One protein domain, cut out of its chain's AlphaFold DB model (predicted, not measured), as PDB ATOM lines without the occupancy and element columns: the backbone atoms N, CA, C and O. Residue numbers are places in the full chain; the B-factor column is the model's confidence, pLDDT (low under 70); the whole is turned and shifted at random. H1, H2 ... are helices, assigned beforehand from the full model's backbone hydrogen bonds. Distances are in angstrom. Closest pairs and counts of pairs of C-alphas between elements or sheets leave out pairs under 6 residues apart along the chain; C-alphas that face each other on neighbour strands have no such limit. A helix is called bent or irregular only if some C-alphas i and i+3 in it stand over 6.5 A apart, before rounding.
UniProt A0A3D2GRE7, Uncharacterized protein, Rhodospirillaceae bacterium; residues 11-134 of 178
ATOM      1  N   THR A  11      90.906  37.045  56.794       87.00
ATOM      2  CA  THR A  11      90.168  35.798  56.543       87.00
ATOM      3  C   THR A  11      89.037  35.925  55.525       87.00
ATOM      4  O   THR A  11      88.662  34.914  54.951       87.00
ATOM      5  N   GLN A  12      88.504  37.129  55.302       89.31
ATOM      6  CA  GLN A  12      87.370  37.390  54.408       89.31
ATOM      7  C   GLN A  12      87.802  37.967  53.050       89.31
ATOM      8  O   GLN A  12      86.969  38.133  52.160       89.31
ATOM      9  N   LEU A  13      89.093  38.269  52.858       86.56
ATOM     10  CA  LEU A  13      89.602  38.815  51.593       86.56
ATOM     11  C   LEU A  13      89.324  37.889  50.403       86.56
ATOM     12  O   LEU A  13      88.913  38.368  49.346       86.56
ATOM     13  N   ALA A  14      89.489  36.578  50.599       86.06
ATOM     14  CA  ALA A  14      89.247  35.567  49.572       86.06
ATOM     15  C   ALA A  14      87.781  35.519  49.104       86.06
ATOM     16  O   ALA A  14      87.519  35.165  47.961       86.06
ATOM     17  N   GLU A  15      86.829  35.911  49.957       87.50
ATOM     18  CA  GLU A  15      85.397  35.947  49.630       87.50
ATOM     19  C   GLU A  15      84.969  37.303  49.054       87.50
ATOM     20  O   GLU A  15      84.135  37.374  48.150       87.50
ATOM     21  N   MET A  16      85.562  38.396  49.542       89.44
ATOM     22  CA  MET A  16      85.207  39.754  49.131       89.44
ATOM     23  C   MET A  16      85.529  40.018  47.655       89.44
ATOM     24  O   MET A  16      84.732  40.635  46.951       89.44
ATOM     25  N   VAL A  17      86.690  39.567  47.176       89.69
ATOM     26  CA  VAL A  17      87.150  39.854  45.807       89.69
ATOM     27  C   VAL A  17      86.243  39.222  44.732       89.69
ATOM     28  O   VAL A  17      85.818  39.952  43.828       89.69
ATOM     29  N   PRO A  18      85.838  37.938  44.836       89.38
ATOM     30  CA  PRO A  18      84.827  37.349  43.955       89.38
ATOM     31  C   PRO A  18      83.473  38.065  44.007       89.38
ATOM     32  O   PRO A  18      82.810  38.231  42.988       89.38
ATOM     33  N   VAL A  19      83.048  38.521  45.190       90.81
ATOM     34  CA  VAL A  19      81.795  39.277  45.327       90.81
ATOM     35  C   VAL A  19      81.882  40.601  44.572       90.81
ATOM     36  O   VAL A  19      80.993  40.904  43.784       90.81
ATOM     37  N   MET A  20      82.960  41.367  44.752       90.38
ATOM     38  CA  MET A  20      83.134  42.648  44.059       90.38
ATOM     39  C   MET A  20      83.171  42.479  42.538       90.38
ATOM     40  O   MET A  20      82.472  43.194  41.823       90.38
ATOM     41  N   THR A  21      83.945  41.515  42.035       88.94
ATOM     42  CA  THR A  21      84.040  41.238  40.590       88.94
ATOM     43  C   THR A  21      82.701  40.781  40.001       88.94
ATOM     44  O   THR A  21      82.323  41.226  38.911       88.94
ATOM     45  N   ARG A  22      81.925  39.980  40.743       89.44
ATOM     46  CA  ARG A  22      80.565  39.587  40.354       89.44
ATOM     47  C   ARG A  22      79.609  40.775  40.305       89.44
ATOM     48  O   ARG A  22      78.894  40.908  39.319       89.44
ATOM     49  N   GLU A  23      79.592  41.649  41.311       89.38
ATOM     50  CA  GLU A  23      78.687  42.811  41.306       89.38
ATOM     51  C   GLU A  23      79.006  43.783  40.161       89.38
ATOM     52  O   GLU A  23      78.096  44.302  39.518       89.38
ATOM     53  N   ILE A  24      80.289  43.977  39.841       86.88
ATOM     54  CA  ILE A  24      80.711  44.770  38.677       86.88
ATOM     55  C   ILE A  24      80.183  44.154  37.374       86.88
ATOM     56  O   ILE A  24      79.704  44.868  36.493       86.88
ATOM     57  N   THR A  25      80.245  42.828  37.258       88.19
ATOM     58  CA  THR A  25      79.712  42.102  36.099       88.19
ATOM     59  C   THR A  25      78.189  42.225  36.029       88.19
ATOM     60  O   THR A  25      77.660  42.601  34.982       88.19
ATOM     61  N   ARG A  26      77.493  42.043  37.159       90.62
ATOM     62  CA  ARG A  26      76.037  42.191  37.272       90.62
ATOM     63  C   ARG A  26      75.570  43.570  36.824       90.62
ATOM     64  O   ARG A  26      74.588  43.657  36.100       90.62
ATOM     65  N   LEU A  27      76.285  44.643  37.170       89.31
ATOM     66  CA  LEU A  27      75.937  45.998  36.718       89.31
ATOM     67  C   LEU A  27      75.910  46.136  35.187       89.31
ATOM     68  O   LEU A  27      75.135  46.934  34.665       89.31
ATOM     69  N   SER A  28      76.722  45.362  34.459       87.50
ATOM     70  CA  SER A  28      76.707  45.371  32.990       87.50
ATOM     71  C   SER A  28      75.554  44.572  32.368       87.50
ATOM     72  O   SER A  28      75.233  44.787  31.202       87.50
ATOM     73  N   GLU A  29      74.903  43.696  33.132       88.00
ATOM     74  CA  GLU A  29      73.922  42.725  32.625       88.00
ATOM     75  C   GLU A  29      72.509  43.001  33.161       88.00
ATOM     76  O   GLU A  29      71.546  43.095  32.395       88.00
ATOM     77  N   ASP A  30      72.401  43.221  34.469       91.38
ATOM     78  CA  ASP A  30      71.165  43.212  35.255       91.38
ATOM     79  C   ASP A  30      71.047  44.444  36.174       91.38
ATOM     80  O   ASP A  30      70.557  44.380  37.300       91.38
ATOM     81  N   ALA A  31      71.530  45.601  35.712       92.38
ATOM     82  CA  ALA A  31      71.154  46.874  36.325       92.38
ATOM     83  C   ALA A  31      69.649  47.126  36.130       92.38
ATOM     84  O   ALA A  31      69.121  46.936  35.029       92.38
ATOM     85  N   THR A  32      68.975  47.582  37.187       94.44
ATOM     86  CA  THR A  32      67.518  47.791  37.202       94.44
ATOM     87  C   THR A  32      67.127  49.264  37.337       94.44
ATOM     88  O   THR A  32      67.866  50.085  37.888       94.44
ATOM     89  N   GLN A  33      65.909  49.601  36.902       95.81
ATOM     90  CA  GLN A  33      65.359  50.951  37.069       95.81
ATOM     91  C   GLN A  33      65.234  51.342  38.552       95.81
ATOM     92  O   GLN A  33      65.548  52.468  38.924       95.81
ATOM     93  N   ALA A  34      64.851  50.399  39.419       96.19
ATOM     94  CA  ALA A  34      64.713  50.646  40.853       96.19
ATOM     95  C   ALA A  34      66.052  51.011  41.522       96.19
ATOM     96  O   ALA A  34      66.104  51.892  42.385       96.19
ATOM     97  N   GLU A  35      67.149  50.358  41.123       94.56
ATOM     98  CA  GLU A  35      68.495  50.716  41.581       94.56
ATOM     99  C   GLU A  35      68.900  52.106  41.086       94.56
ATOM    100  O   GLU A  35      69.394  52.913  41.879       94.56
ATOM    101  N   LEU A  36      68.648  52.405  39.807       95.94
ATOM    102  CA  LEU A  36      68.943  53.708  39.215       95.94
ATOM    103  C   LEU A  36      68.186  54.833  39.929       95.94
ATOM    104  O   LEU A  36      68.802  55.820  40.329       95.94
ATOM    105  N   ASP A  37      66.887  54.672  40.175       95.12
ATOM    106  CA  ASP A  37      66.065  55.673  40.860       95.12
ATOM    107  C   ASP A  37      66.530  55.902  42.304       95.12
ATOM    108  O   ASP A  37      66.619  57.043  42.775       95.12
ATOM    109  N   LYS A  38      66.903  54.825  43.006       95.00
ATOM    110  CA  LYS A  38      67.460  54.900  44.362       95.00
ATOM    111  C   LYS A  38      68.772  55.684  44.387       95.00
ATOM    112  O   LYS A  38      68.961  56.541  45.256       95.00
ATOM    113  N   VAL A  39      69.681  55.401  43.454       93.94
ATOM    114  CA  VAL A  39      70.971  56.099  43.348       93.94
ATOM    115  C   VAL A  39      70.765  57.552  42.926       93.94
ATOM    116  O   VAL A  39      71.345  58.442  43.546       93.94
ATOM    117  N   ARG A  40      69.879  57.812  41.957       92.94
ATOM    118  CA  ARG A  40      69.511  59.159  41.502       92.94
ATOM    119  C   ARG A  40      69.029  60.020  42.665       92.94
ATOM    120  O   ARG A  40      69.540  61.119  42.869       92.94
ATOM    121  N   LYS A  41      68.109  59.498  43.482       92.19
ATOM    122  CA  LYS A  41      67.613  60.196  44.674       92.19
ATOM    123  C   LYS A  41      68.744  60.534  45.649       92.19
ATOM    124  O   LYS A  41      68.817  61.662  46.126       92.19
ATOM    125  N   ARG A  42      69.649  59.584  45.913       91.31
ATOM    126  CA  ARG A  42      70.798  59.798  46.810       91.31
ATOM    127  C   ARG A  42      71.744  60.885  46.294       91.31
ATOM    128  O   ARG A  42      72.194  61.713  47.083       91.31
ATOM    129  N   LEU A  43      72.023  60.896  44.991       89.94
ATOM    130  CA  LEU A  43      72.863  61.916  44.358       89.94
ATOM    131  C   LEU A  43      72.221  63.302  44.450       89.94
ATOM    132  O   LEU A  43      72.893  64.255  44.828       89.94
ATOM    133  N   MET A  44      70.914  63.403  44.201       87.12
ATOM    134  CA  MET A  44      70.184  64.667  44.320       87.12
ATOM    135  C   MET A  44      70.203  65.236  45.732       87.12
ATOM    136  O   MET A  44      70.445  66.426  45.908       87.12
ATOM    137  N   THR A  45      70.002  64.394  46.747       86.56
ATOM    138  CA  THR A  45      70.108  64.829  48.144       86.56
ATOM    139  C   THR A  45      71.515  65.339  48.466       86.56
ATOM    140  O   THR A  45      71.652  66.373  49.111       86.56
ATOM    141  N   SER A  46      72.558  64.662  47.974       82.25
ATOM    142  CA  SER A  46      73.945  65.104  48.167       82.25
ATOM    143  C   SER A  46      74.238  66.438  47.477       82.25
ATOM    144  O   SER A  46      74.911  67.284  48.057       82.25
ATOM    145  N   LEU A  47      73.750  66.627  46.249       78.81
ATOM    146  CA  LEU A  47      73.956  67.855  45.479       78.81
ATOM    147  C   LEU A  47      73.203  69.047  46.081       78.81
ATOM    148  O   LEU A  47      73.730  70.155  46.090       78.81
ATOM    149  N   ALA A  48      71.997  68.821  46.605       74.94
ATOM    150  CA  ALA A  48      71.233  69.855  47.294       74.94
ATOM    151  C   ALA A  48      71.929  70.309  48.590       74.94
ATOM    152  O   ALA A  48      72.056  71.508  48.815       74.94
ATOM    153  N   GLY A  49      72.437  69.370  49.399       64.38
ATOM    154  CA  GLY A  49      73.132  69.691  50.655       64.38
ATOM    155  C   GLY A  49      74.476  70.402  50.459       64.38
ATOM    156  O   GLY A  49      74.824  71.287  51.232       64.38
ATOM    157  N   ALA A  50      75.209  70.095  49.382       61.50
ATOM    158  CA  ALA A  50      76.482  70.756  49.061       61.50
ATOM    159  C   ALA A  50      76.345  72.263  48.740       61.50
ATOM    160  O   ALA A  50      77.343  72.969  48.629       61.50
ATOM    161  N   GLN A  51      75.122  72.777  48.576       59.47
ATOM    162  CA  GLN A  51      74.859  74.197  48.320       59.47
ATOM    163  C   GLN A  51      74.670  75.023  49.607       59.47
ATOM    164  O   GLN A  51      74.551  76.248  49.523       59.47
ATOM    165  N   GLU A  52      74.624  74.385  50.781       63.09
ATOM    166  CA  GLU A  52      74.303  75.045  52.055       63.09
ATOM    167  C   GLU A  52      75.508  75.778  52.674       63.09
ATOM    168  O   GLU A  52      75.331  76.747  53.414       63.09
ATOM    169  N   ALA A  53      76.737  75.391  52.315       65.06
ATOM    170  CA  ALA A  53      77.958  76.072  52.736       65.06
ATOM    171  C   ALA A  53      78.508  76.987  51.625       65.06
ATOM    172  O   ALA A  53      78.726  76.576  50.485       65.06
ATOM    173  N   MET A  54      78.784  78.251  51.968       62.56
ATOM    174  CA  MET A  54      79.329  79.255  51.035       62.56
ATOM    175  C   MET A  54      80.674  78.840  50.410       62.56
ATOM    176  O   MET A  54      80.969  79.237  49.283       62.56
ATOM    177  N   GLU A  55      81.476  78.049  51.125       66.88
ATOM    178  CA  GLU A  55      82.779  77.556  50.662       66.88
ATOM    179  C   GLU A  55      82.624  76.452  49.602       66.88
ATOM    180  O   GLU A  55      83.176  76.571  48.506       66.88
ATOM    181  N   ASP A  56      81.768  75.456  49.860       65.56
ATOM    182  CA  ASP A  56      81.445  74.381  48.907       65.56
ATOM    183  C   ASP A  56      80.846  74.950  47.611       65.56
ATOM    184  O   ASP A  56      81.160  74.514  46.497       65.56
ATOM    185  N   ARG A  57      80.045  76.016  47.736       71.31
ATOM    186  CA  ARG A  57      79.476  76.724  46.587       71.31
ATOM    187  C   ARG A  57      80.533  77.453  45.753       71.31
ATOM    188  O   ARG A  57      80.448  77.422  44.523       71.31
ATOM    189  N   ARG A  58      81.525  78.096  46.381       76.12
ATOM    190  CA  ARG A  58      82.637  78.757  45.667       76.12
ATOM    191  C   ARG A  58      83.490  77.747  44.914       76.12
ATOM    192  O   ARG A  58      83.818  77.978  43.750       76.12
ATOM    193  N   GLU A  59      83.807  76.624  45.550       82.06
ATOM    194  CA  GLU A  59      84.592  75.564  44.921       82.06
ATOM    195  C   GLU A  59      83.851  74.957  43.717       82.06
ATOM    196  O   GLU A  59      84.445  74.779  42.650       82.06
ATOM    197  N   SER A  60      82.540  74.704  43.845       79.44
ATOM    198  CA  SER A  60      81.708  74.207  42.740       79.44
ATOM    199  C   SER A  60      81.709  75.165  41.548       79.44
ATOM    200  O   SER A  60      81.954  74.741  40.422       79.44
ATOM    201  N   VAL A  61      81.508  76.465  41.790       83.38
ATOM    202  CA  VAL A  61      81.539  77.497  40.739       83.38
ATOM    203  C   VAL A  61      82.902  77.548  40.049       83.38
ATOM    204  O   VAL A  61      82.963  77.591  38.821       83.38
ATOM    205  N   GLY A  62      83.997  77.502  40.813       86.44
ATOM    206  CA  GLY A  62      85.346  77.477  40.250       86.44
ATOM    207  C   GLY A  62      85.575  76.259  39.350       86.44
ATOM    208  O   GLY A  62      86.066  76.399  38.230       86.44
ATOM    209  N   LYS A  63      85.162  75.067  39.800       87.31
ATOM    210  CA  LYS A  63      85.254  73.821  39.019       87.31
ATOM    211  C   LYS A  63      84.441  73.886  37.729       87.31
ATOM    212  O   LYS A  63      84.910  73.403  36.702       87.31
ATOM    213  N   ASP A  64      83.251  74.471  37.775       87.44
ATOM    214  CA  ASP A  64      82.385  74.603  36.606       87.44
ATOM    215  C   ASP A  64      82.968  75.576  35.583       87.44
ATOM    216  O   ASP A  64      83.045  75.242  34.405       87.44
ATOM    217  N   VAL A  65      83.491  76.724  36.019       91.31
ATOM    218  CA  VAL A  65      84.170  77.667  35.117       91.31
ATOM    219  C   VAL A  65      85.400  77.027  34.470       91.31
ATOM    220  O   VAL A  65      85.602  77.179  33.269       91.31
ATOM    221  N   LEU A  66      86.197  76.270  35.227       93.56
ATOM    222  CA  LEU A  66      87.381  75.596  34.688       93.56
ATOM    223  C   LEU A  66      87.040  74.457  33.716       93.56
ATOM    224  O   LEU A  66      87.806  74.205  32.789       93.56
ATOM    225  N   ARG A  67      85.923  73.751  33.931       89.81
ATOM    226  CA  ARG A  67      85.533  72.582  33.126       89.81
ATOM    227  C   ARG A  67      84.664  72.947  31.925       89.81
ATOM    228  O   ARG A  67      84.876  72.426  30.838       89.81
ATOM    229  N   GLU A  68      83.690  73.823  32.134       88.62
ATOM    230  CA  GLU A  68      82.615  74.144  31.189       88.62
ATOM    231  C   GLU A  68      82.713  75.584  30.655       88.62
ATOM    232  O   GLU A  68      81.918  75.983  29.805       88.62
ATOM    233  N   GLY A  69      83.641  76.401  31.171       92.31
ATOM    234  CA  GLY A  69      83.775  77.817  30.803       92.31
ATOM    235  C   GLY A  69      82.669  78.720  31.361       92.31
ATOM    236  O   GLY A  69      82.637  79.912  31.063       92.31
ATOM    237  N   ARG A  70      81.747  78.173  32.160       91.44
ATOM    238  CA  ARG A  70      80.599  78.881  32.738       91.44
ATOM    239  C   ARG A  70      80.127  78.198  34.013       91.44
ATOM    240  O   ARG A  70      80.413  77.030  34.244       91.44
ATOM    241  N   VAL A  71      79.318  78.905  34.793       88.19
ATOM    242  CA  VAL A  71      78.577  78.297  35.904       88.19
ATOM    243  C   VAL A  71      77.483  77.386  35.345       88.19
ATOM    244  O   VAL A  71      76.734  77.795  34.450       88.19
ATOM    245  N   VAL A  72      77.382  76.162  35.865       87.38
ATOM    246  CA  VAL A  72      76.331  75.215  35.479       87.38
ATOM    247  C   VAL A  72      75.162  75.334  36.463       87.38
ATOM    248  O   VAL A  72      75.351  75.132  37.663       87.38
ATOM    249  N   PRO A  73      73.943  75.666  36.002       87.31
ATOM    250  CA  PRO A  73      72.777  75.726  36.876       87.31
ATOM    251  C   PRO A  73      72.397  74.350  37.432       87.31
ATOM    252  O   PRO A  73      72.509  73.332  36.745       87.31
ATOM    253  N   MET A  74      71.846  74.332  38.646       83.81
ATOM    254  CA  MET A  74      71.351  73.105  39.281       83.81
ATOM    255  C   MET A  74      70.284  72.386  38.446       83.81
ATOM    256  O   MET A  74      70.292  71.158  38.380       83.81
ATOM    257  N   ASP A  75      69.415  73.127  37.755       87.69
ATOM    258  CA  ASP A  75      68.389  72.543  36.882       87.69
ATOM    259  C   ASP A  75      68.989  71.823  35.668       87.69
ATOM    260  O   ASP A  75      68.467  70.799  35.230       87.69
ATOM    261  N   GLU A  76      70.125  72.300  35.152       89.88
ATOM    262  CA  GLU A  76      70.833  71.629  34.059       89.88
ATOM    263  C   GLU A  76      71.483  70.328  34.545       89.88
ATOM    264  O   GLU A  76      71.388  69.299  33.876       89.88
ATOM    265  N   LEU A  77      72.106  70.347  35.729       87.25
ATOM    266  CA  LEU A  77      72.638  69.134  36.357       87.25
ATOM    267  C   LEU A  77      71.526  68.117  36.617       87.25
ATOM    268  O   LEU A  77      71.708  66.924  36.367       87.25
ATOM    269  N   LYS A  78      70.357  68.594  37.058       89.44
ATOM    270  CA  LYS A  78      69.168  67.769  37.244       89.44
ATOM    271  C   LYS A  78      68.702  67.136  35.942       89.44
ATOM    272  O   LYS A  78      68.575  65.918  35.893       89.44
ATOM    273  N   ALA A  79      68.540  67.929  34.887       91.69
ATOM    274  CA  ALA A  79      68.144  67.425  33.578       91.69
ATOM    275  C   ALA A  79      69.138  66.381  33.037       91.69
ATOM    276  O   ALA A  79      68.721  65.343  32.524       91.69
ATOM    277  N   LYS A  80      70.450  66.604  33.210       91.44
ATOM    278  CA  LYS A  80      71.489  65.628  32.836       91.44
ATOM    279  C   LYS A  80      71.364  64.321  33.619       91.44
ATOM    280  O   LYS A  80      71.538  63.258  33.033       91.44
ATOM    281  N   LEU A  81      71.062  64.380  34.918       91.31
ATOM    282  CA  LEU A  81      70.891  63.187  35.752       91.31
ATOM    283  C   LEU A  81      69.579  62.437  35.453       91.31
ATOM    284  O   LEU A  81      69.544  61.205  35.506       91.31
ATOM    285  N   ASP A  82      68.511  63.165  35.136       91.62
ATOM    286  CA  ASP A  82      67.213  62.597  34.760       91.62
ATOM    287  C   ASP A  82      67.274  61.916  33.382       91.62
ATOM    288  O   ASP A  82      66.609  60.907  33.170       91.62
ATOM    289  N   ALA A  83      68.133  62.402  32.477       95.81
ATOM    290  CA  ALA A  83      68.365  61.801  31.164       95.81
ATOM    291  C   ALA A  83      69.146  60.470  31.201       95.81
ATOM    292  O   ALA A  83      69.175  59.764  30.196       95.81
ATOM    293  N   VAL A  84      69.787  60.118  32.325       96.38
ATOM    294  CA  VAL A  84      70.536  58.856  32.452       96.38
ATOM    295  C   VAL A  84      69.573  57.672  32.456       96.38
ATOM    296  O   VAL A  84      68.685  57.597  33.308       96.38
ATOM    297  N   THR A  85      69.806  56.719  31.555       96.69
ATOM    298  CA  THR A  85      69.021  55.482  31.416       96.69
ATOM    299  C   THR A  85      69.733  54.267  32.016       96.69
ATOM    300  O   THR A  85      70.934  54.298  32.297       96.69
ATOM    301  N   VAL A  86      69.006  53.161  32.207       95.88
ATOM    302  CA  VAL A  86      69.594  51.881  32.646       95.88
ATOM    303  C   VAL A  86      70.581  51.352  31.599       95.88
ATOM    304  O   VAL A  86      71.631  50.807  31.937       95.88
ATOM    305  N   GLU A  87      70.283  51.564  30.324       94.44
ATOM    306  CA  GLU A  87      71.109  51.201  29.180       94.44
ATOM    307  C   GLU A  87      72.447  51.945  29.199       94.44
ATOM    308  O   GLU A  87      73.485  51.343  28.920       94.44
ATOM    309  N   ASP A  88      72.455  53.222  29.597       94.62
ATOM    310  CA  ASP A  88      73.695  53.978  29.791       94.62
ATOM    311  C   ASP A  88      74.564  53.360  30.891       94.62
ATOM    312  O   ASP A  88      75.779  53.250  30.715       94.62
ATOM    313  N   ILE A  89      73.959  52.910  31.998       93.75
ATOM    314  CA  ILE A  89      74.678  52.232  33.087       93.75
ATOM    315  C   ILE A  89      75.284  50.920  32.592       93.75
ATOM    316  O   ILE A  89      76.484  50.699  32.772       93.75
ATOM    317  N   LYS A  90      74.488  50.081  31.918       92.50
ATOM    318  CA  LYS A  90      74.957  48.803  31.360       92.50
ATOM    319  C   LYS A  90      76.101  49.017  30.369       92.50
ATOM    320  O   LYS A  90      77.123  48.337  30.459       92.50
ATOM    321  N   ARG A  91      75.972  50.012  29.481       91.31
ATOM    322  CA  ARG A  91      77.014  50.406  28.523       91.31
ATOM    323  C   ARG A  91      78.296  50.821  29.238       91.31
ATOM    324  O   ARG A  91      79.351  50.273  28.948       91.31
ATOM    325  N   VAL A  92      78.227  51.758  30.184       91.00
ATOM    326  CA  VAL A  92      79.418  52.253  30.897       91.00
ATOM    327  C   VAL A  92      80.085  51.145  31.718       91.00
ATOM    328  O   VAL A  92      81.313  51.059  31.737       91.00
ATOM    329  N   ALA A  93      79.309  50.267  32.357       89.19
ATOM    330  CA  ALA A  93      79.838  49.131  33.106       89.19
ATOM    331  C   ALA A  93      80.537  48.108  32.191       89.19
ATOM    332  O   ALA A  93      81.641  47.654  32.504       89.19
ATOM    333  N   ALA A  94      79.940  47.786  31.038       87.50
ATOM    334  CA  ALA A  94      80.562  46.926  30.031       87.50
ATOM    335  C   ALA A  94      81.854  47.549  29.478       87.50
ATOM    336  O   ALA A  94      82.867  46.865  29.328       87.50
ATOM    337  N   ASP A  95      81.834  48.859  29.226       86.12
ATOM    338  CA  ASP A  95      82.969  49.630  28.731       86.12
ATOM    339  C   ASP A  95      84.145  49.644  29.706       86.12
ATOM    340  O   ASP A  95      85.290  49.411  29.313       86.12
ATOM    341  N   TRP A  96      83.855  49.883  30.984       84.44
ATOM    342  CA  TRP A  96      84.848  49.918  32.051       84.44
ATOM    343  C   TRP A  96      85.564  48.571  32.213       84.44
ATOM    344  O   TRP A  96      86.784  48.536  32.377       84.44
ATOM    345  N   ARG A  97      84.825  47.466  32.077       81.88
ATOM    346  CA  ARG A  97      85.332  46.097  32.244       81.88
ATOM    347  C   ARG A  97      86.164  45.585  31.058       81.88
ATOM    348  O   ARG A  97      86.776  44.528  31.163       81.88
ATOM    349  N   ARG A  98      86.234  46.321  29.939       80.25
ATOM    350  CA  ARG A  98      87.068  45.936  28.780       80.25
ATOM    351  C   ARG A  98      88.565  45.950  29.065       80.25
ATOM    352  O   ARG A  98      89.314  45.241  28.400       80.25
ATOM    353  N   ASN A  99      89.002  46.792  29.995       81.12
ATOM    354  CA  ASN A  99      90.414  46.957  30.299       81.12
ATOM    355  C   ASN A  99      90.834  46.020  31.430       81.12
ATOM    356  O   ASN A  99      90.039  45.702  32.314       81.12
ATOM    357  N   ALA A 100      92.104  45.613  31.421       83.69
ATOM    358  CA  ALA A 100      92.665  44.866  32.538       83.69
ATOM    359  C   ALA A 100      92.514  45.686  33.837       83.69
ATOM    360  O   ALA A 100      92.790  46.892  33.824       83.69
ATOM    361  N   PRO A 101      92.069  45.070  34.946       89.00
ATOM    362  CA  PRO A 101      91.868  45.797  36.187       89.00
ATOM    363  C   PRO A 101      93.210  46.265  36.755       89.00
ATOM    364  O   PRO A 101      94.223  45.570  36.648       89.00
ATOM    365  N   THR A 102      93.193  47.415  37.423       90.81
ATOM    366  CA  THR A 102      94.273  47.838  38.319       90.81
ATOM    367  C   THR A 102      93.897  47.421  39.734       90.81
ATOM    368  O   THR A 102      92.861  47.848  40.242       90.81
ATOM    369  N   VAL A 103      94.726  46.591  40.368       91.56
ATOM    370  CA  VAL A 103      94.475  46.064  41.716       91.56
ATOM    371  C   VAL A 103      95.562  46.558  42.660       91.56
ATOM    372  O   VAL A 103      96.746  46.485  42.343       91.56
ATOM    373  N   SER A 104      95.154  47.049  43.827       92.50
ATOM    374  CA  SER A 104      96.053  47.411  44.918       92.50
ATOM    375  C   SER A 104      95.470  46.915  46.234       92.50
ATOM    376  O   SER A 104      94.262  47.015  46.459       92.50
ATOM    377  N   GLY A 105      96.329  46.371  47.090       91.25
ATOM    378  CA  GLY A 105      95.983  45.901  48.424       91.25
ATOM    379  C   GLY A 105      97.011  46.399  49.434       91.25
ATOM    380  O   GLY A 105      98.207  46.405  49.155       91.25
ATOM    381  N   TYR A 106      96.542  46.815  50.611       91.81
ATOM    382  CA  TYR A 106      97.385  47.326  51.691       91.81
ATOM    383  C   TYR A 106      97.098  46.591  53.006       91.81
ATOM    384  O   TYR A 106      95.941  46.341  53.345       91.81
ATOM    385  N   GLY A 107      98.153  46.255  53.759       91.88
ATOM    386  CA  GLY A 107      98.069  45.545  55.039       91.88
ATOM    387  C   GLY A 107      98.238  44.025  54.914       91.88
ATOM    388  O   GLY A 107      99.095  43.541  54.178       91.88
ATOM    389  N   LYS A 108      97.438  43.255  55.663       91.56
ATOM    390  CA  LYS A 108      97.484  41.781  55.670       91.56
ATOM    391  C   LYS A 108      96.725  41.197  54.477       91.56
ATOM    392  O   LYS A 108      95.575  40.788  54.602       91.56
ATOM    393  N   VAL A 109      97.380  41.188  53.318       92.12
ATOM    394  CA  VAL A 109      96.794  40.777  52.027       92.12
ATOM    395  C   VAL A 109      97.183  39.363  51.594       92.12
ATOM    396  O   VAL A 109      96.959  38.992  50.448       92.12
ATOM    397  N   SER A 110      97.737  38.551  52.500       90.31
ATOM    398  CA  SER A 110      98.241  37.205  52.180       90.31
ATOM    399  C   SER A 110      97.173  36.268  51.594       90.31
ATOM    400  O   SER A 110      97.494  35.370  50.824       90.31
ATOM    401  N   LYS A 111      95.899  36.500  51.940       90.31
ATOM    402  CA  LYS A 111      94.730  35.743  51.465       90.31
ATOM    403  C   LYS A 111      93.996  36.398  50.289       90.31
ATOM    404  O   LYS A 111      92.895  35.972  49.949       90.31
ATOM    405  N   MET A 112      94.546  37.467  49.716       89.50
ATOM    406  CA  MET A 112      93.983  38.076  48.517       89.50
ATOM    407  C   MET A 112      94.298  37.184  47.306       89.50
ATOM    408  O   MET A 112      95.449  36.767  47.176       89.50
ATOM    409  N   PRO A 113      93.323  36.903  46.421       91.00
ATOM    410  CA  PRO A 113      93.595  36.191  45.176       91.00
ATOM    411  C   PRO A 113      94.691  36.885  44.358       91.00
ATOM    412  O   PRO A 113      94.815  38.116  44.383       91.00
ATOM    413  N   GLY A 114      95.483  36.102  43.628       92.50
ATOM    414  CA  GLY A 114      96.524  36.617  42.748       92.50
ATOM    415  C   GLY A 114      95.948  37.466  41.613       92.50
ATOM    416  O   GLY A 114      94.784  37.333  41.236       92.50
ATOM    417  N   TYR A 115      96.772  38.338  41.029       92.38
ATOM    418  CA  TYR A 115      96.329  39.244  39.964       92.38
ATOM    419  C   TYR A 115      95.662  38.514  38.788       92.38
ATOM    420  O   TYR A 115      94.596  38.931  38.336       92.38
ATOM    421  N   ASP A 116      96.256  37.412  38.325       91.75
ATOM    422  CA  ASP A 116      95.719  36.643  37.198       91.75
ATOM    423  C   ASP A 116      94.387  35.966  37.535       91.75
ATOM    424  O   ASP A 116      93.505  35.897  36.679       91.75
ATOM    425  N   GLU A 117      94.190  35.546  38.788       91.56
ATOM    426  CA  GLU A 117      92.903  35.024  39.259       91.56
ATOM    427  C   GLU A 117      91.839  36.124  39.229       91.56
ATOM    428  O   GLU A 117      90.761  35.925  38.675       91.56
ATOM    429  N   ILE A 118      92.154  37.319  39.745       90.62
ATOM    430  CA  ILE A 118      91.234  38.470  39.741       90.62
ATOM    431  C   ILE A 118      90.893  38.891  38.312       90.62
ATOM    432  O   ILE A 118      89.737  39.174  37.996       90.62
ATOM    433  N   LYS A 119      91.894  38.920  37.431       88.81
ATOM    434  CA  LYS A 119      91.703  39.208  36.011       88.81
ATOM    435  C   LYS A 119      90.815  38.156  35.345       88.81
ATOM    436  O   LYS A 119      89.977  38.528  34.535       88.81
ATOM    437  N   GLY A 120      90.969  36.879  35.699       88.19
ATOM    438  CA  GLY A 120      90.130  35.782  35.211       88.19
ATOM    439  C   GLY A 120      88.691  35.801  35.746       88.19
ATOM    440  O   GLY A 120      87.788  35.339  35.056       88.19
ATOM    441  N   MET A 121      88.457  36.363  36.939       87.94
ATOM    442  CA  MET A 121      87.109  36.538  37.510       87.94
ATOM    443  C   MET A 121      86.271  37.575  36.755       87.94
ATOM    444  O   MET A 121      85.043  37.527  36.811       87.94
ATOM    445  N   LEU A 122      86.910  38.522  36.067       81.19
ATOM    446  CA  LEU A 122      86.220  39.456  35.186       81.19
ATOM    447  C   LEU A 122      86.053  38.770  33.827       81.19
ATOM    448  O   LEU A 122      87.055  38.552  33.142       81.19
ATOM    449  N   PRO A 123      84.822  38.414  33.411       66.62
ATOM    450  CA  PRO A 123      84.634  37.767  32.123       66.62
ATOM    451  C   PRO A 123      85.200  38.663  31.014       66.62
ATOM    452  O   PRO A 123      85.126  39.897  31.135       66.62
ATOM    453  N   PRO A 124      85.758  38.072  29.938       59.69
ATOM    454  CA  PRO A 124      86.241  38.849  28.809       59.69
ATOM    455  C   PRO A 124      85.112  39.760  28.324       59.69
ATOM    456  O   PRO A 124      83.932  39.403  28.439       59.69
ATOM    457  N   PRO A 125      85.436  40.964  27.837       53.28
ATOM    458  CA  PRO A 125      84.401  41.858  27.367       53.28
ATOM    459  C   PRO A 125      83.574  41.149  26.302       53.28
ATOM    460  O   PRO A 125      84.135  40.524  25.397       53.28
ATOM    461  N   SER A 126      82.248  41.240  26.417       47.66
ATOM    462  CA  SER A 126      81.362  40.841  25.330       47.66
ATOM    463  C   SER A 126      81.888  41.507  24.056       47.66
ATOM    464  O   SER A 126      82.277  42.685  24.134       47.66
ATOM    465  N   PRO A 127      81.966  40.790  22.915       47.69
ATOM    466  CA  PRO A 127      82.400  41.391  21.665       47.69
ATOM    467  C   PRO A 127      81.664  42.721  21.506       47.69
ATOM    468  O   PRO A 127      80.469  42.759  21.831       47.69
ATOM    469  N   PRO A 128      82.343  43.810  21.088       48.56
ATOM    470  CA  PRO A 128      81.659  45.080  20.887       48.56
ATOM    471  C   PRO A 128      80.409  44.773  20.081       48.56
ATOM    472  O   PRO A 128      80.534  44.009  19.121       48.56
ATOM    473  N   ALA A 129      79.242  45.278  20.507       49.84
ATOM    474  CA  ALA A 129      77.998  45.117  19.764       49.84
ATOM    475  C   ALA A 129      78.322  45.459  18.312       49.84
ATOM    476  O   ALA A 129      78.590  46.617  17.979       49.84
ATOM    477  N   MET A 130      78.514  44.416  17.501       46.31
ATOM    478  CA  MET A 130      79.155  44.593  16.218       46.31
ATOM    479  C   MET A 130      78.127  45.376  15.422       46.31
ATOM    480  O   MET A 130      76.950  45.020  15.388       46.31
ATOM    481  N   ARG A 131      78.508  46.555  14.933       48.84
ATOM    482  CA  ARG A 131      77.541  47.374  14.212       48.84
ATOM    483  C   ARG A 131      76.975  46.514  13.075       48.84
ATOM    484  O   ARG A 131      77.720  45.738  12.474       48.84
ATOM    485  N   ALA A 132      75.659  46.572  12.862       48.44
ATOM    486  CA  ALA A 132      74.958  45.674  11.941       48.44
ATOM    487  C   ALA A 132      75.613  45.653  10.543       48.44
ATOM    488  O   ALA A 132      75.736  44.597   9.933       48.44
ATOM    489  N   ASP A 133      76.154  46.790  10.095       48.81
ATOM    490  CA  ASP A 133      76.963  46.937   8.876       48.81
ATOM    491  C   ASP A 133      78.172  45.979   8.820       48.81
ATOM    492  O   ASP A 133      78.412  45.342   7.792       48.81
ATOM    493  N   ARG A 134      78.901  45.796   9.930       51.03
ATOM    494  CA  ARG A 134      79.989  44.809  10.028       51.03
ATOM    495  C   ARG A 134      79.483  43.371  10.055       51.03
ATOM    496  O   ARG A 134      80.170  42.500   9.527       51.03
TER     497      ARG A 134
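Overview. This is residues 11 to 134 of the 178 residues of an uncharacterized protein of Rhodospirillaceae bacterium (UniProt A0A3D2GRE7). Look for a loose, open V of helices: H1, with H6 and the loop of residues 97 to 114 beside it, makes one arm, H2 and H4 run side by side in the other, and H5 sits near the corner. H3 reaches away beyond the far end of the second arm, and the tail of residues 129 to 134 sticks out from the body. The printed part has 124 residues with six named helices, H1 to H6 in order, and no named strand: the class is all helix. The whole is loose, with a radius of gyration of the C-alphas of 19.3 A and spans of 50 by 47 by 30 A.

Arrangement. Begin with H1, residues 11 to 29; its residues 24 to 29 alone touch H5, residues 86 to 96. There the closest C-alphas, of Ser 28 and Lys 90, are 4.2 A apart, and the lines stand at a steep tilt of 55 degrees, opposite ways. Residues 17 to 22 of H1 alone touch H6, residues 115 to 121, at a steep tilt of 48 degrees, the same way; the closest C-alphas, of Thr 21 and Met 121, are 6.4 A apart. Next comes H2, residues 33 to 49, which is apart from H1; its residues 40 to 44 only just touch H4, residues 74 to 82, with 3 pairs of C-alphas within 8 A. Their closest C-alphas, of Arg 40 and Leu 81, are 7.2 A apart, at a shallow tilt of 13 degrees, opposite ways. H2 and H5 are close but not clearly touching, about perpendicular at 84 degrees, with the C-alphas of Gln 33 and Val 86 closest at 6.2 A. H3, residues 54 to 68, touches no helix. The helix packing is mostly crossed, but only just: 1 of 3 tilts is shallow. In H2, H3, H4, H5 and H6 each O i to N i+4 pair is within hydrogen-bond range; in H1 12 of 15 are.

Along the chain. Find C-alpha 11 at (90.168, 35.798, 56.543); from there H1 runs 29.7 A to C-alpha 29. H1 is irregular, with C-alphas 11 and 14 at 7.0 A. H2 covers 24.4 A from C-alpha 33 at (65.359, 50.951, 37.069), H3 20.8 A, H4 12.2 A, H5 15.4 A and H6 9.9 A, ending at C-alpha 121 at (87.109, 36.538, 37.510).

Size, cuts and confidence. The two C-alphas farthest apart, of Met 54 and Arg 134, are 53.6 A apart. The printed part has no cut; H5 to H6 is a long link of 18 residues, and the other links are tight. Look for low confidence, pLDDT under 70, at residues 49 to 56 and 123 to 134; the mean of the printed part is 83.9.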